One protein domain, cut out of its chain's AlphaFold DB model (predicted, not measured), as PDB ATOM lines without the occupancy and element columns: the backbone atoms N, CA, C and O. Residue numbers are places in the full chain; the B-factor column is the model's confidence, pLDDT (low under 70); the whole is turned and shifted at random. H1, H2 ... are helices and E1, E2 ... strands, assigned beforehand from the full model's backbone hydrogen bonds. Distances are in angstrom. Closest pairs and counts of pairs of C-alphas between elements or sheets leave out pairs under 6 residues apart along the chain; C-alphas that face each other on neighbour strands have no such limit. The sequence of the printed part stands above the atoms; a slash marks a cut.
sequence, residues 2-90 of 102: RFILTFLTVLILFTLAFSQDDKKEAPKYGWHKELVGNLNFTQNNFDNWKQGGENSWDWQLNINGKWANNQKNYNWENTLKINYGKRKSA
ATOM      1  N   ARG A   2     220.601 260.715 155.672       63.19
ATOM      2  CA  ARG A   2     221.723 260.057 156.389       63.19
ATOM      3  C   ARG A   2     222.401 260.930 157.462       63.19
ATOM      4  O   ARG A   2     222.610 260.458 158.567       63.19
ATOM      5  N   PHE A   3     222.647 262.213 157.180       66.25
ATOM      6  CA  PHE A   3     223.264 263.146 158.141       66.25
ATOM      7  C   PHE A   3     222.419 263.413 159.398       66.25
ATOM      8  O   PHE A   3     222.974 263.608 160.473       66.25
ATOM      9  N   ILE A   4     221.087 263.371 159.278       80.12
ATOM     10  CA  ILE A   4     220.164 263.573 160.408       80.12
ATOM     11  C   ILE A   4     220.212 262.362 161.346       80.12
ATOM     12  O   ILE A   4     220.251 262.530 162.560       80.12
ATOM     13  N   LEU A   5     220.283 261.148 160.789       77.88
ATOM     14  CA  LEU A   5     220.404 259.911 161.567       77.88
ATOM     15  C   LEU A   5     221.735 259.844 162.329       77.88
ATOM     16  O   LEU A   5     221.748 259.502 163.511       77.88
ATOM     17  N   THR A   6     222.847 260.230 161.696       83.25
ATOM     18  CA  THR A   6     224.154 260.290 162.369       83.25
ATOM     19  C   THR A   6     224.163 261.327 163.493       83.25
ATOM     20  O   THR A   6     224.624 261.030 164.592       83.25
ATOM     21  N   PHE A   7     223.598 262.514 163.254       85.81
ATOM     22  CA  PHE A   7     223.499 263.571 164.265       85.81
ATOM     23  C   PHE A   7     222.647 263.145 165.472       85.81
ATOM     24  O   PHE A   7     223.058 263.333 166.615       85.81
ATOM     25  N   LEU A   8     221.503 262.497 165.226       84.38
ATOM     26  CA  LEU A   8     220.625 261.987 166.283       84.38
ATOM     27  C   LEU A   8     221.319 260.916 167.141       84.38
ATOM     28  O   LEU A   8     221.162 260.893 168.358       84.38
ATOM     29  N   THR A   9     222.131 260.062 166.516       83.38
ATOM     30  CA  THR A   9     222.857 258.987 167.210       83.38
ATOM     31  C   THR A   9     223.944 259.548 168.133       83.38
ATOM     32  O   THR A   9     224.083 259.102 169.270       83.38
ATOM     33  N   VAL A  10     224.676 260.575 167.682       86.44
ATOM     34  CA  VAL A  10     225.693 261.267 168.496       86.44
ATOM     35  C   VAL A  10     225.055 261.980 169.695       86.44
ATOM     36  O   VAL A  10     225.605 261.938 170.793       86.44
ATOM     37  N   LEU A  11     223.871 262.575 169.514       84.31
ATOM     38  CA  LEU A  11     223.148 263.255 170.591       84.31
ATOM     39  C   LEU A  11     222.711 262.288 171.706       84.31
ATOM     40  O   LEU A  11     222.831 262.614 172.884       84.31
ATOM     41  N   ILE A  12     222.255 261.082 171.349       82.19
ATOM     42  CA  ILE A  12     221.838 260.057 172.320       82.19
ATOM     43  C   ILE A  12     223.040 259.561 173.136       82.19
ATOM     44  O   ILE A  12     222.952 259.464 174.360       82.19
ATOM     45  N   LEU A  13     224.185 259.322 172.488       79.94
ATOM     46  CA  LEU A  13     225.408 258.880 173.168       79.94
ATOM     47  C   LEU A  13     225.945 259.921 174.165       79.94
ATOM     48  O   LEU A  13     226.526 259.545 175.180       79.94
ATOM     49  N   PHE A  14     225.702 261.214 173.928       77.50
ATOM     50  CA  PHE A  14     226.108 262.285 174.842       77.50
ATOM     51  C   PHE A  14     225.341 262.256 176.177       77.50
ATOM     52  O   PHE A  14     225.896 262.611 177.213       77.50
ATOM     53  N   THR A  15     224.088 261.784 176.188       73.56
ATOM     54  CA  THR A  15     223.270 261.727 177.418       73.56
ATOM     55  C   THR A  15     223.729 260.654 178.407       73.56
ATOM     56  O   THR A  15     223.564 260.821 179.614       73.56
ATOM     57  N   LEU A  16     224.378 259.590 177.923       71.88
ATOM     58  CA  LEU A  16     224.913 258.518 178.769       71.88
ATOM     59  C   LEU A  16     226.136 258.970 179.586       71.88
ATOM     60  O   LEU A  16     226.437 258.371 180.616       71.88
ATOM     61  N   ALA A  17     226.811 260.045 179.169       68.19
ATOM     62  CA  ALA A  17     227.991 260.578 179.848       68.19
ATOM     63  C   ALA A  17     227.672 261.362 181.139       68.19
ATOM     64  O   ALA A  17     228.578 261.608 181.928       68.19
ATOM     65  N   PHE A  18     226.405 261.732 181.381       67.75
ATOM     66  CA  PHE A  18     225.992 262.553 182.533       67.75
ATOM     67  C   PHE A  18     225.214 261.783 183.619       67.75
ATOM     68  O   PHE A  18     224.598 262.396 184.485       67.75
ATOM     69  N   SER A  19     225.229 260.445 183.615       53.59
ATOM     70  CA  SER A  19     224.425 259.623 184.545       53.59
ATOM     71  C   SER A  19     225.038 259.420 185.946       53.59
ATOM     72  O   SER A  19     224.690 258.458 186.633       53.59
ATOM     73  N   GLN A  20     225.947 260.279 186.400       60.75
ATOM     74  CA  GLN A  20     226.578 260.124 187.712       60.75
ATOM     75  C   GLN A  20     226.453 261.407 188.524       60.75
ATOM     76  O   GLN A  20     227.179 262.363 188.288       60.75
ATOM     77  N   ASP A  21     225.539 261.404 189.494       54.69
ATOM     78  CA  ASP A  21     225.971 261.591 190.876       54.69
ATOM     79  C   ASP A  21     224.899 261.115 191.864       54.69
ATOM     80  O   ASP A  21     223.701 261.384 191.728       54.69
ATOM     81  N   ASP A  22     225.373 260.352 192.844       55.22
ATOM     82  CA  ASP A  22     224.604 259.730 193.908       55.22
ATOM     83  C   ASP A  22     223.763 260.742 194.687       55.22
ATOM     84  O   ASP A  22     224.179 261.869 194.968       55.22
ATOM     85  N   LYS A  23     222.592 260.280 195.136       53.53
ATOM     86  CA  LYS A  23     221.770 260.938 196.153       53.53
ATOM     87  C   LYS A  23     222.552 261.004 197.469       53.53
ATOM     88  O   LYS A  23     222.344 260.193 198.366       53.53
ATOM     89  N   LYS A  24     223.471 261.961 197.593       55.50
ATOM     90  CA  LYS A  24     224.091 262.301 198.872       55.50
ATOM     91  C   LYS A  24     223.041 263.027 199.693       55.50
ATOM     92  O   LYS A  24     222.635 264.139 199.358       55.50
ATOM     93  N   GLU A  25     222.573 262.359 200.740       59.41
ATOM     94  CA  GLU A  25     221.753 262.966 201.778       59.41
ATOM     95  C   GLU A  25     222.385 264.297 202.202       59.41
ATOM     96  O   GLU A  25     223.583 264.373 202.494       59.41
ATOM     97  N   ALA A  26     221.591 265.369 202.152       59.50
ATOM     98  CA  ALA A  26     222.081 266.707 202.433       59.50
ATOM     99  C   ALA A  26     222.660 266.754 203.862       59.50
ATOM    100  O   ALA A  26     221.970 266.366 204.811       59.50
ATOM    101  N   PRO A  27     223.904 267.229 204.053       57.56
ATOM    102  CA  PRO A  27     224.480 267.332 205.384       57.56
ATOM    103  C   PRO A  27     223.637 268.287 206.238       57.56
ATOM    104  O   PRO A  27     223.352 269.416 205.842       57.56
ATOM    105  N   LYS A  28     223.237 267.821 207.429       59.22
ATOM    106  CA  LYS A  28     222.359 268.538 208.378       59.22
ATOM    107  C   LYS A  28     222.949 269.871 208.873       59.22
ATOM    108  O   LYS A  28     222.213 270.718 209.366       59.22
ATOM    109  N   TYR A  29     224.263 270.045 208.727       58.91
ATOM    110  CA  TYR A  29     225.019 271.268 208.993       58.91
ATOM    111  C   TYR A  29     226.137 271.409 207.956       58.91
ATOM    112  O   TYR A  29     226.773 270.417 207.598       58.91
ATOM    113  N   GLY A  30     226.390 272.636 207.495       65.00
ATOM    114  CA  GLY A  30     227.426 272.939 206.506       65.00
ATOM    115  C   GLY A  30     226.928 273.749 205.310       65.00
ATOM    116  O   GLY A  30     225.816 274.275 205.302       65.00
ATOM    117  N   TRP A  31     227.787 273.863 204.294       68.62
ATOM    118  CA  TRP A  31     227.504 274.613 203.071       68.62
ATOM    119  C   TRP A  31     226.545 273.847 202.162       68.62
ATOM    120  O   TRP A  31     226.947 272.933 201.443       68.62
ATOM    121  N   HIS A  32     225.290 274.271 202.149       73.31
ATOM    122  CA  HIS A  32     224.334 273.909 201.124       73.31
ATOM    123  C   HIS A  32     224.545 274.811 199.906       73.31
ATOM    124  O   HIS A  32     224.384 276.032 199.982       73.31
ATOM    125  N   LYS A  33     224.962 274.208 198.791       77.06
ATOM    126  CA  LYS A  33     225.148 274.894 197.511       77.06
ATOM    127  C   LYS A  33     224.070 274.400 196.568       77.06
ATOM    128  O   LYS A  33     224.085 273.241 196.170       77.06
ATOM    129  N   GLU A  34     223.156 275.282 196.222       77.06
ATOM    130  CA  GLU A  34     222.100 275.016 195.262       77.06
ATOM    131  C   GLU A  34     222.331 275.936 194.066       77.06
ATOM    132  O   GLU A  34     222.437 277.152 194.212       77.06
ATOM    133  N   LEU A  35     222.478 275.360 192.879       80.94
ATOM    134  CA  LEU A  35     222.610 276.119 191.642       80.94
ATOM    135  C   LEU A  35     221.555 275.611 190.669       80.94
ATOM    136  O   LEU A  35     221.668 274.513 190.133       80.94
ATOM    137  N   VAL A  36     220.532 276.427 190.450       82.94
ATOM    138  CA  VAL A  36     219.432 276.143 189.534       82.94
ATOM    139  C   VAL A  36     219.590 277.028 188.305       82.94
ATOM    140  O   VAL A  36     219.364 278.238 188.354       82.94
ATOM    141  N   GLY A  37     219.995 276.420 187.194       86.25
ATOM    142  CA  GLY A  37     220.003 277.047 185.876       86.25
ATOM    143  C   GLY A  37     218.774 276.628 185.075       86.25
ATOM    144  O   GLY A  37     218.452 275.447 184.992       86.25
ATOM    145  N   ASN A  38     218.092 277.591 184.467       84.94
ATOM    146  CA  ASN A  38     216.962 277.384 183.577       84.94
ATOM    147  C   ASN A  38     217.203 278.165 182.277       84.94
ATOM    148  O   ASN A  38     217.541 279.347 182.301       84.94
ATOM    149  N   LEU A  39     217.040 277.493 181.142       86.94
ATOM    150  CA  LEU A  39     217.141 278.085 179.814       86.94
ATOM    151  C   LEU A  39     215.836 277.797 179.073       86.94
ATOM    152  O   LEU A  39     215.525 276.640 178.807       86.94
ATOM    153  N   ASN A  40     215.097 278.849 178.735       85.25
ATOM    154  CA  ASN A  40     213.912 278.769 177.891       85.25
ATOM    155  C   ASN A  40     214.274 279.253 176.490       85.25
ATOM    156  O   ASN A  40     214.804 280.353 176.321       85.25
ATOM    157  N   PHE A  41     213.970 278.433 175.492       84.44
ATOM    158  CA  PHE A  41     214.116 278.769 174.084       84.44
ATOM    159  C   PHE A  41     212.790 278.502 173.382       84.44
ATOM    160  O   PHE A  41     212.282 277.382 173.425       84.44
ATOM    161  N   THR A  42     212.247 279.526 172.734       81.44
ATOM    162  CA  THR A  42     210.974 279.462 172.023       81.44
ATOM    163  C   THR A  42     211.190 279.908 170.585       81.44
ATOM    164  O   THR A  42     211.709 280.996 170.327       81.44
ATOM    165  N   GLN A  43     210.786 279.063 169.641       73.62
ATOM    166  CA  GLN A  43     210.818 279.354 168.214       73.62
ATOM    167  C   GLN A  43     209.399 279.285 167.665       73.62
ATOM    168  O   GLN A  43     208.784 278.220 167.661       73.62
ATOM    169  N   ASN A  44     208.908 280.409 167.152       72.50
ATOM    170  CA  ASN A  44     207.636 280.470 166.453       72.50
ATOM    171  C   ASN A  44     207.911 280.737 164.973       72.50
ATOM    172  O   ASN A  44     208.465 281.778 164.612       72.50
ATOM    173  N   ASN A  45     207.524 279.784 164.128       62.78
ATOM    174  CA  ASN A  45     207.569 279.909 162.677       62.78
ATOM    175  C   ASN A  45     206.137 279.816 162.140       62.78
ATOM    176  O   ASN A  45     205.469 278.805 162.360       62.78
ATOM    177  N   PHE A  46     205.663 280.866 161.474       62.59
ATOM    178  CA  PHE A  46     204.315 280.916 160.907       62.59
ATOM    179  C   PHE A  46     204.390 280.905 159.382       62.59
ATOM    180  O   PHE A  46     204.065 281.886 158.712       62.59
ATOM    181  N   ASP A  47     204.780 279.762 158.820       49.56
ATOM    182  CA  ASP A  47     204.631 279.522 157.391       49.56
ATOM    183  C   ASP A  47     203.129 279.359 157.099       49.56
ATOM    184  O   ASP A  47     202.501 278.414 157.571       49.56
ATOM    185  N   ASN A  48     202.548 280.282 156.323       50.12
ATOM    186  CA  ASN A  48     201.169 280.237 155.799       50.12
ATOM    187  C   ASN A  48     200.040 280.893 156.637       50.12
ATOM    188  O   ASN A  48     198.887 280.458 156.575       50.12
ATOM    189  N   TRP A  49     200.310 281.987 157.366       52.94
ATOM    190  CA  TRP A  49     199.243 282.828 157.946       52.94
ATOM    191  C   TRP A  49     198.871 283.993 157.011       52.94
ATOM    192  O   TRP A  49     199.670 284.902 156.781       52.94
ATOM    193  N   LYS A  50     197.622 284.019 156.516       50.34
ATOM    194  CA  LYS A  50     197.072 285.014 155.556       50.34
ATOM    195  C   LYS A  50     197.131 286.489 156.007       50.34
ATOM    196  O   LYS A  50     196.805 287.376 155.227       50.34
ATOM    197  N   GLN A  51     197.505 286.739 157.259       55.00
ATOM    198  CA  GLN A  51     197.504 288.046 157.928       55.00
ATOM    199  C   GLN A  51     198.919 288.547 158.282       55.00
ATOM    200  O   GLN A  51     199.043 289.600 158.896       55.00
ATOM    201  N   GLY A  52     199.973 287.818 157.881       54.38
ATOM    202  CA  GLY A  52     201.365 288.170 158.185       54.38
ATOM    203  C   GLY A  52     201.802 287.657 159.555       54.38
ATOM    204  O   GLY A  52     201.925 288.424 160.504       54.38
ATOM    205  N   GLY A  53     202.009 286.344 159.667       55.59
ATOM    206  CA  GLY A  53     202.614 285.747 160.855       55.59
ATOM    207  C   GLY A  53     204.110 286.039 160.868       55.59
ATOM    208  O   GLY A  53     204.845 285.544 160.020       55.59
ATOM    209  N   GLU A  54     204.558 286.879 161.795       60.50
ATOM    210  CA  GLU A  54     205.976 287.195 161.939       60.50
ATOM    211  C   GLU A  54     206.713 286.053 162.627       60.50
ATOM    212  O   GLU A  54     206.316 285.577 163.693       60.50
ATOM    213  N   ASN A  55     207.837 285.653 162.038       66.62
ATOM    214  CA  ASN A  55     208.747 284.727 162.687       66.62
ATOM    215  C   ASN A  55     209.387 285.426 163.891       66.62
ATOM    216  O   ASN A  55     210.015 286.483 163.758       66.62
ATOM    217  N   SER A  56     209.216 284.830 165.069       66.56
ATOM    218  CA  SER A  56     209.790 285.322 166.319       66.56
ATOM    219  C   SER A  56     210.584 284.212 166.977       66.56
ATOM    220  O   SER A  56     210.158 283.056 167.025       66.56
ATOM    221  N   TRP A  57     211.751 284.575 167.491       78.81
ATOM    222  CA  TRP A  57     212.524 283.705 168.357       78.81
ATOM    223  C   TRP A  57     212.848 284.449 169.641       78.81
ATOM    224  O   TRP A  57     213.272 285.612 169.633       78.81
ATOM    225  N   ASP A  58     212.632 283.740 170.739       81.06
ATOM    226  CA  ASP A  58     212.746 284.253 172.088       81.06
ATOM    227  C   ASP A  58     213.624 283.310 172.888       81.06
ATOM    228  O   ASP A  58     213.451 282.090 172.858       81.06
ATOM    229  N   TRP A  59     214.575 283.875 173.621       85.88
ATOM    230  CA  TRP A  59     215.363 283.104 174.564       85.88
ATOM    231  C   TRP A  59     215.463 283.823 175.897       85.88
ATOM    232  O   TRP A  59     215.536 285.052 175.967       85.88
ATOM    233  N   GLN A  60     215.469 283.037 176.966       89.06
ATOM    234  CA  GLN A  60     215.581 283.511 178.332       89.06
ATOM    235  C   GLN A  60     216.451 282.555 179.140       89.06
ATOM    236  O   GLN A  60     216.167 281.368 179.245       89.06
ATOM    237  N   LEU A  61     217.506 283.095 179.729       89.00
ATOM    238  CA  LEU A  61     218.401 282.439 180.661       89.00
ATOM    239  C   LEU A  61     218.098 282.939 182.075       89.00
ATOM    240  O   LEU A  61     218.125 284.141 182.334       89.00
ATOM    241  N   ASN A  62     217.851 282.014 182.992       88.88
ATOM    242  CA  ASN A  62     217.634 282.278 184.407       88.88
ATOM    243  C   ASN A  62     218.616 281.426 185.217       88.88
ATOM    244  O   ASN A  62     218.606 280.203 185.131       88.88
ATOM    245  N   ILE A  63     219.469 282.055 186.016       87.94
ATOM    246  CA  ILE A  63     220.425 281.384 186.900       87.94
ATOM    247  C   ILE A  63     220.126 281.833 188.324       87.94
ATOM    248  O   ILE A  63     220.188 283.022 188.641       87.94
ATOM    249  N   ASN A  64     219.812 280.873 189.188       87.31
ATOM    250  CA  ASN A  64     219.581 281.071 190.610       87.31
ATOM    251  C   ASN A  64     220.631 280.268 191.381       87.31
ATOM    252  O   ASN A  64     220.590 279.042 191.402       87.31
ATOM    253  N   GLY A  65     221.589 280.958 191.990       85.50
ATOM    254  CA  GLY A  65     222.557 280.371 192.911       85.50
ATOM    255  C   GLY A  65     222.176 280.693 194.349       85.50
ATOM    256  O   GLY A  65     221.910 281.850 194.671       85.50
ATOM    257  N   LYS A  66     222.164 279.693 195.222       83.75
ATOM    258  CA  LYS A  66     221.983 279.844 196.661       83.75
ATOM    259  C   LYS A  66     223.125 279.135 197.379       83.75
ATOM    260  O   LYS A  66     223.370 277.948 197.181       83.75
ATOM    261  N   TRP A  67     223.816 279.872 198.235       83.06
ATOM    262  CA  TRP A  67     224.825 279.343 199.144       83.06
ATOM    263  C   TRP A  67     224.350 279.611 200.561       83.06
ATOM    264  O   TRP A  67     224.375 280.754 201.004       83.06
ATOM    265  N   ALA A  68     223.893 278.573 201.252       78.62
ATOM    266  CA  ALA A  68     223.472 278.652 202.643       78.62
ATOM    267  C   ALA A  68     224.470 277.887 203.513       78.62
ATOM    268  O   ALA A  68     224.704 276.701 203.296       78.62
ATOM    269  N   ASN A  69     225.077 278.553 204.489       73.56
ATOM    270  CA  ASN A  69     225.883 277.920 205.522       73.56
ATOM    271  C   ASN A  69     225.083 277.903 206.820       73.56
ATOM    272  O   ASN A  69     225.049 278.896 207.548       73.56
ATOM    273  N   ASN A  70     224.449 276.765 207.092       69.31
ATOM    274  CA  ASN A  70     223.693 276.565 208.319       69.31
ATOM    275  C   ASN A  70     224.612 276.002 209.408       69.31
ATOM    276  O   ASN A  70     225.053 274.851 209.331       69.31
ATOM    277  N   GLN A  71     224.870 276.810 210.440       70.00
ATOM    278  CA  GLN A  71     225.500 276.394 211.694       70.00
ATOM    279  C   GLN A  71     224.521 276.532 212.865       70.00
ATOM    280  O   GLN A  71     223.467 277.150 212.759       70.00
ATOM    281  N   LYS A  72     224.878 275.961 214.021       64.62
ATOM    282  CA  LYS A  72     224.007 275.888 215.207       64.62
ATOM    283  C   LYS A  72     223.582 277.261 215.765       64.62
ATOM    284  O   LYS A  72     222.488 277.359 216.304       64.62
ATOM    285  N   ASN A  73     224.418 278.294 215.606       71.44
ATOM    286  CA  ASN A  73     224.189 279.645 216.150       71.44
ATOM    287  C   ASN A  73     224.215 280.766 215.091       71.44
ATOM    288  O   ASN A  73     223.983 281.922 215.432       71.44
ATOM    289  N   TYR A  74     224.540 280.460 213.833       69.12
ATOM    290  CA  TYR A  74     224.643 281.461 212.771       69.12
ATOM    291  C   TYR A  74     224.246 280.848 211.431       69.12
ATOM    292  O   TYR A  74     224.629 279.718 211.122       69.12
ATOM    293  N   ASN A  75     223.485 281.609 210.652       73.19
ATOM    294  CA  ASN A  75     223.108 281.260 209.293       73.19
ATOM    295  C   ASN A  75     223.629 282.352 208.358       73.19
ATOM    296  O   ASN A  75     223.342 283.533 208.563       73.19
ATOM    297  N   TRP A  76     224.391 281.951 207.345       78.19
ATOM    298  CA  TRP A  76     224.811 282.840 206.270       78.19
ATOM    299  C   TRP A  76     224.227 282.357 204.955       78.19
ATOM    300  O   TRP A  76     224.589 281.289 204.467       78.19
ATOM    301  N   GLU A  77     223.370 283.178 204.357       81.69
ATOM    302  CA  GLU A  77     222.803 282.923 203.040       81.69
ATOM    303  C   GLU A  77     223.273 283.971 202.030       81.69
ATOM    304  O   GLU A  77     223.140 285.172 202.253       81.69
ATOM    305  N   ASN A  78     223.785 283.511 200.890       84.31
ATOM    306  CA  ASN A  78     224.016 284.329 199.707       84.31
ATOM    307  C   ASN A  78     223.114 283.823 198.590       84.31
ATOM    308  O   ASN A  78     223.132 282.637 198.262       84.31
ATOM    309  N   THR A  79     222.348 284.726 197.989       85.81
ATOM    310  CA  THR A  79     221.506 284.406 196.837       85.81
ATOM    311  C   THR A  79     221.938 285.256 195.652       85.81
ATOM    312  O   THR A  79     221.973 286.480 195.742       85.81
ATOM    313  N   LEU A  80     222.245 284.607 194.536       86.81
ATOM    314  CA  LEU A  80     222.538 285.225 193.251       86.81
ATOM    315  C   LEU A  80     221.399 284.903 192.289       86.81
ATOM    316  O   LEU A  80     221.107 283.734 192.046       86.81
ATOM    317  N   LYS A  81     220.766 285.935 191.727       88.25
ATOM    318  CA  LYS A  81     219.721 285.788 190.709       88.25
ATOM    319  C   LYS A  81     220.128 286.562 189.469       88.25
ATOM    320  O   LYS A  81     220.263 287.782 189.522       88.25
ATOM    321  N   ILE A  82     220.320 285.854 188.367       88.62
ATOM    322  CA  ILE A  82     220.649 286.429 187.066       88.62
ATOM    323  C   ILE A  82     219.549 286.012 186.104       88.62
ATOM    324  O   ILE A  82     219.393 284.828 185.831       88.62
ATOM    325  N   ASN A  83     218.811 286.983 185.578       88.88
ATOM    326  CA  ASN A  83     217.793 286.747 184.561       88.88
ATOM    327  C   ASN A  83     218.129 287.609 183.350       88.88
ATOM    328  O   ASN A  83     218.202 288.834 183.454       88.88
ATOM    329  N   TYR A  84     218.355 286.973 182.208       88.25
ATOM    330  CA  TYR A  84     218.666 287.651 180.962       88.25
ATOM    331  C   TYR A  84     217.896 286.999 179.825       88.25
ATOM    332  O   TYR A  84     217.956 285.790 179.643       88.25
ATOM    333  N   GLY A  85     217.175 287.791 179.044       87.12
ATOM    334  CA  GLY A  85     216.430 287.283 177.905       87.12
ATOM    335  C   GLY A  85     216.399 288.294 176.782       87.12
ATOM    336  O   GLY A  85     216.432 289.505 177.011       87.12
ATOM    337  N   LYS A  86     216.348 287.789 175.556       83.06
ATOM    338  CA  LYS A  86     216.236 288.609 174.361       83.06
ATOM    339  C   LYS A  86     215.201 287.993 173.439       83.06
ATOM    340  O   LYS A  86     215.225 286.804 173.140       83.06
ATOM    341  N   ARG A  87     214.321 288.868 172.979       78.81
ATOM    342  CA  ARG A  87     213.292 288.586 171.994       78.81
ATOM    343  C   ARG A  87     213.632 289.295 170.701       78.81
ATOM    344  O   ARG A  87     213.988 290.476 170.726       78.81
ATOM    345  N   LYS A  88     213.503 288.601 169.576       71.19
ATOM    346  CA  LYS A  88     213.551 289.228 168.258       71.19
ATOM    347  C   LYS A  88     212.396 288.710 167.409       71.19
ATOM    348  O   LYS A  88     212.433 287.589 166.911       71.19
ATOM    349  N   SER A  89     211.419 289.584 167.213       69.12
ATOM    350  CA  SER A  89     210.355 289.448 166.225       69.12
ATOM    351  C   SER A  89     210.787 290.105 164.910       69.12
ATOM    352  O   SER A  89     211.444 291.155 164.909       69.12
ATOM    353  N   ALA A  90     210.481 289.470 163.783       62.94
ATOM    354  CA  ALA A  90     210.708 290.045 162.464       62.94
ATOM    355  C   ALA A  90     209.711 291.189 162.222       62.94
ATOM    356  O   ALA A  90     208.578 290.928 161.866       62.94
TER     357      ALA A  90
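AT A GLANCE: This is residues 2 to 90 of the 102 residues of an uncharacterized protein of candidate division KSB1 bacterium (UniProt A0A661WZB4). Three long strands, E1, E2 and E3, lie side by side in a narrow ribbon-like sheet with both faces bare, and one helix, H1, stands free of it on the side of E1, joined by a long link. The printed part has 89 residues, in the order H1, E1, E2, E3; the sheet, E1 - E2 - E3, is antiparallel throughout, and the class is mixed, helices and strands. The whole is extended, with a radius of gyration of the C-alphas of 21.3 A, and flat, spanning 66 by 34 by 13 A.

IN THESE COORDINATES: H1, residues 2 to 18, begins at C-alpha 2 (221.723, 260.057, 156.389) and is 26.6 A long. E1, residues 30 to 44, begins at C-alpha 30 (227.426, 272.939, 206.506) and measures 45.3 A. E2, residues 56 to 70, measures 45.1 A. E3, residues 75 to 89, measures 45.7 A and ends at C-alpha 89 (210.355, 289.448, 166.225).

HOW THE PARTS SIT: H1 is not on the sheet, and it is apart from E2 and E3. In H1, 9 of 13 O i to N i+4 pairs are within hydrogen-bond range. The strands form a meander, each the antiparallel neighbour of the one before. E1 and E2 are a hairpin at 174 degrees; C-alphas 37 and 63 face each other at 4.5 A, and N 38 and O 62 are within hydrogen-bond range at 2.7 A. E2 and E3 are a hairpin at 177 degrees; C-alphas 62 and 83 face each other at 4.5 A, and N 61 and O 84 are within hydrogen-bond range at 2.7 A. E1 and E3 are the edge strands.

THE WHOLE: The two C-alphas farthest apart, of Lys 50 and Asn 73, are 66.6 A apart. Residues 2 to 26, of which 2 to 18 belong to H1, stand free. The printed part has no cut. The links H1 to E1 and E1 to E2 are long, and E2 to E3 is tight. The mean pLDDT of the printed part is 73.5, with 34 residues under 70, among them 17 to 31 and 45 to 56.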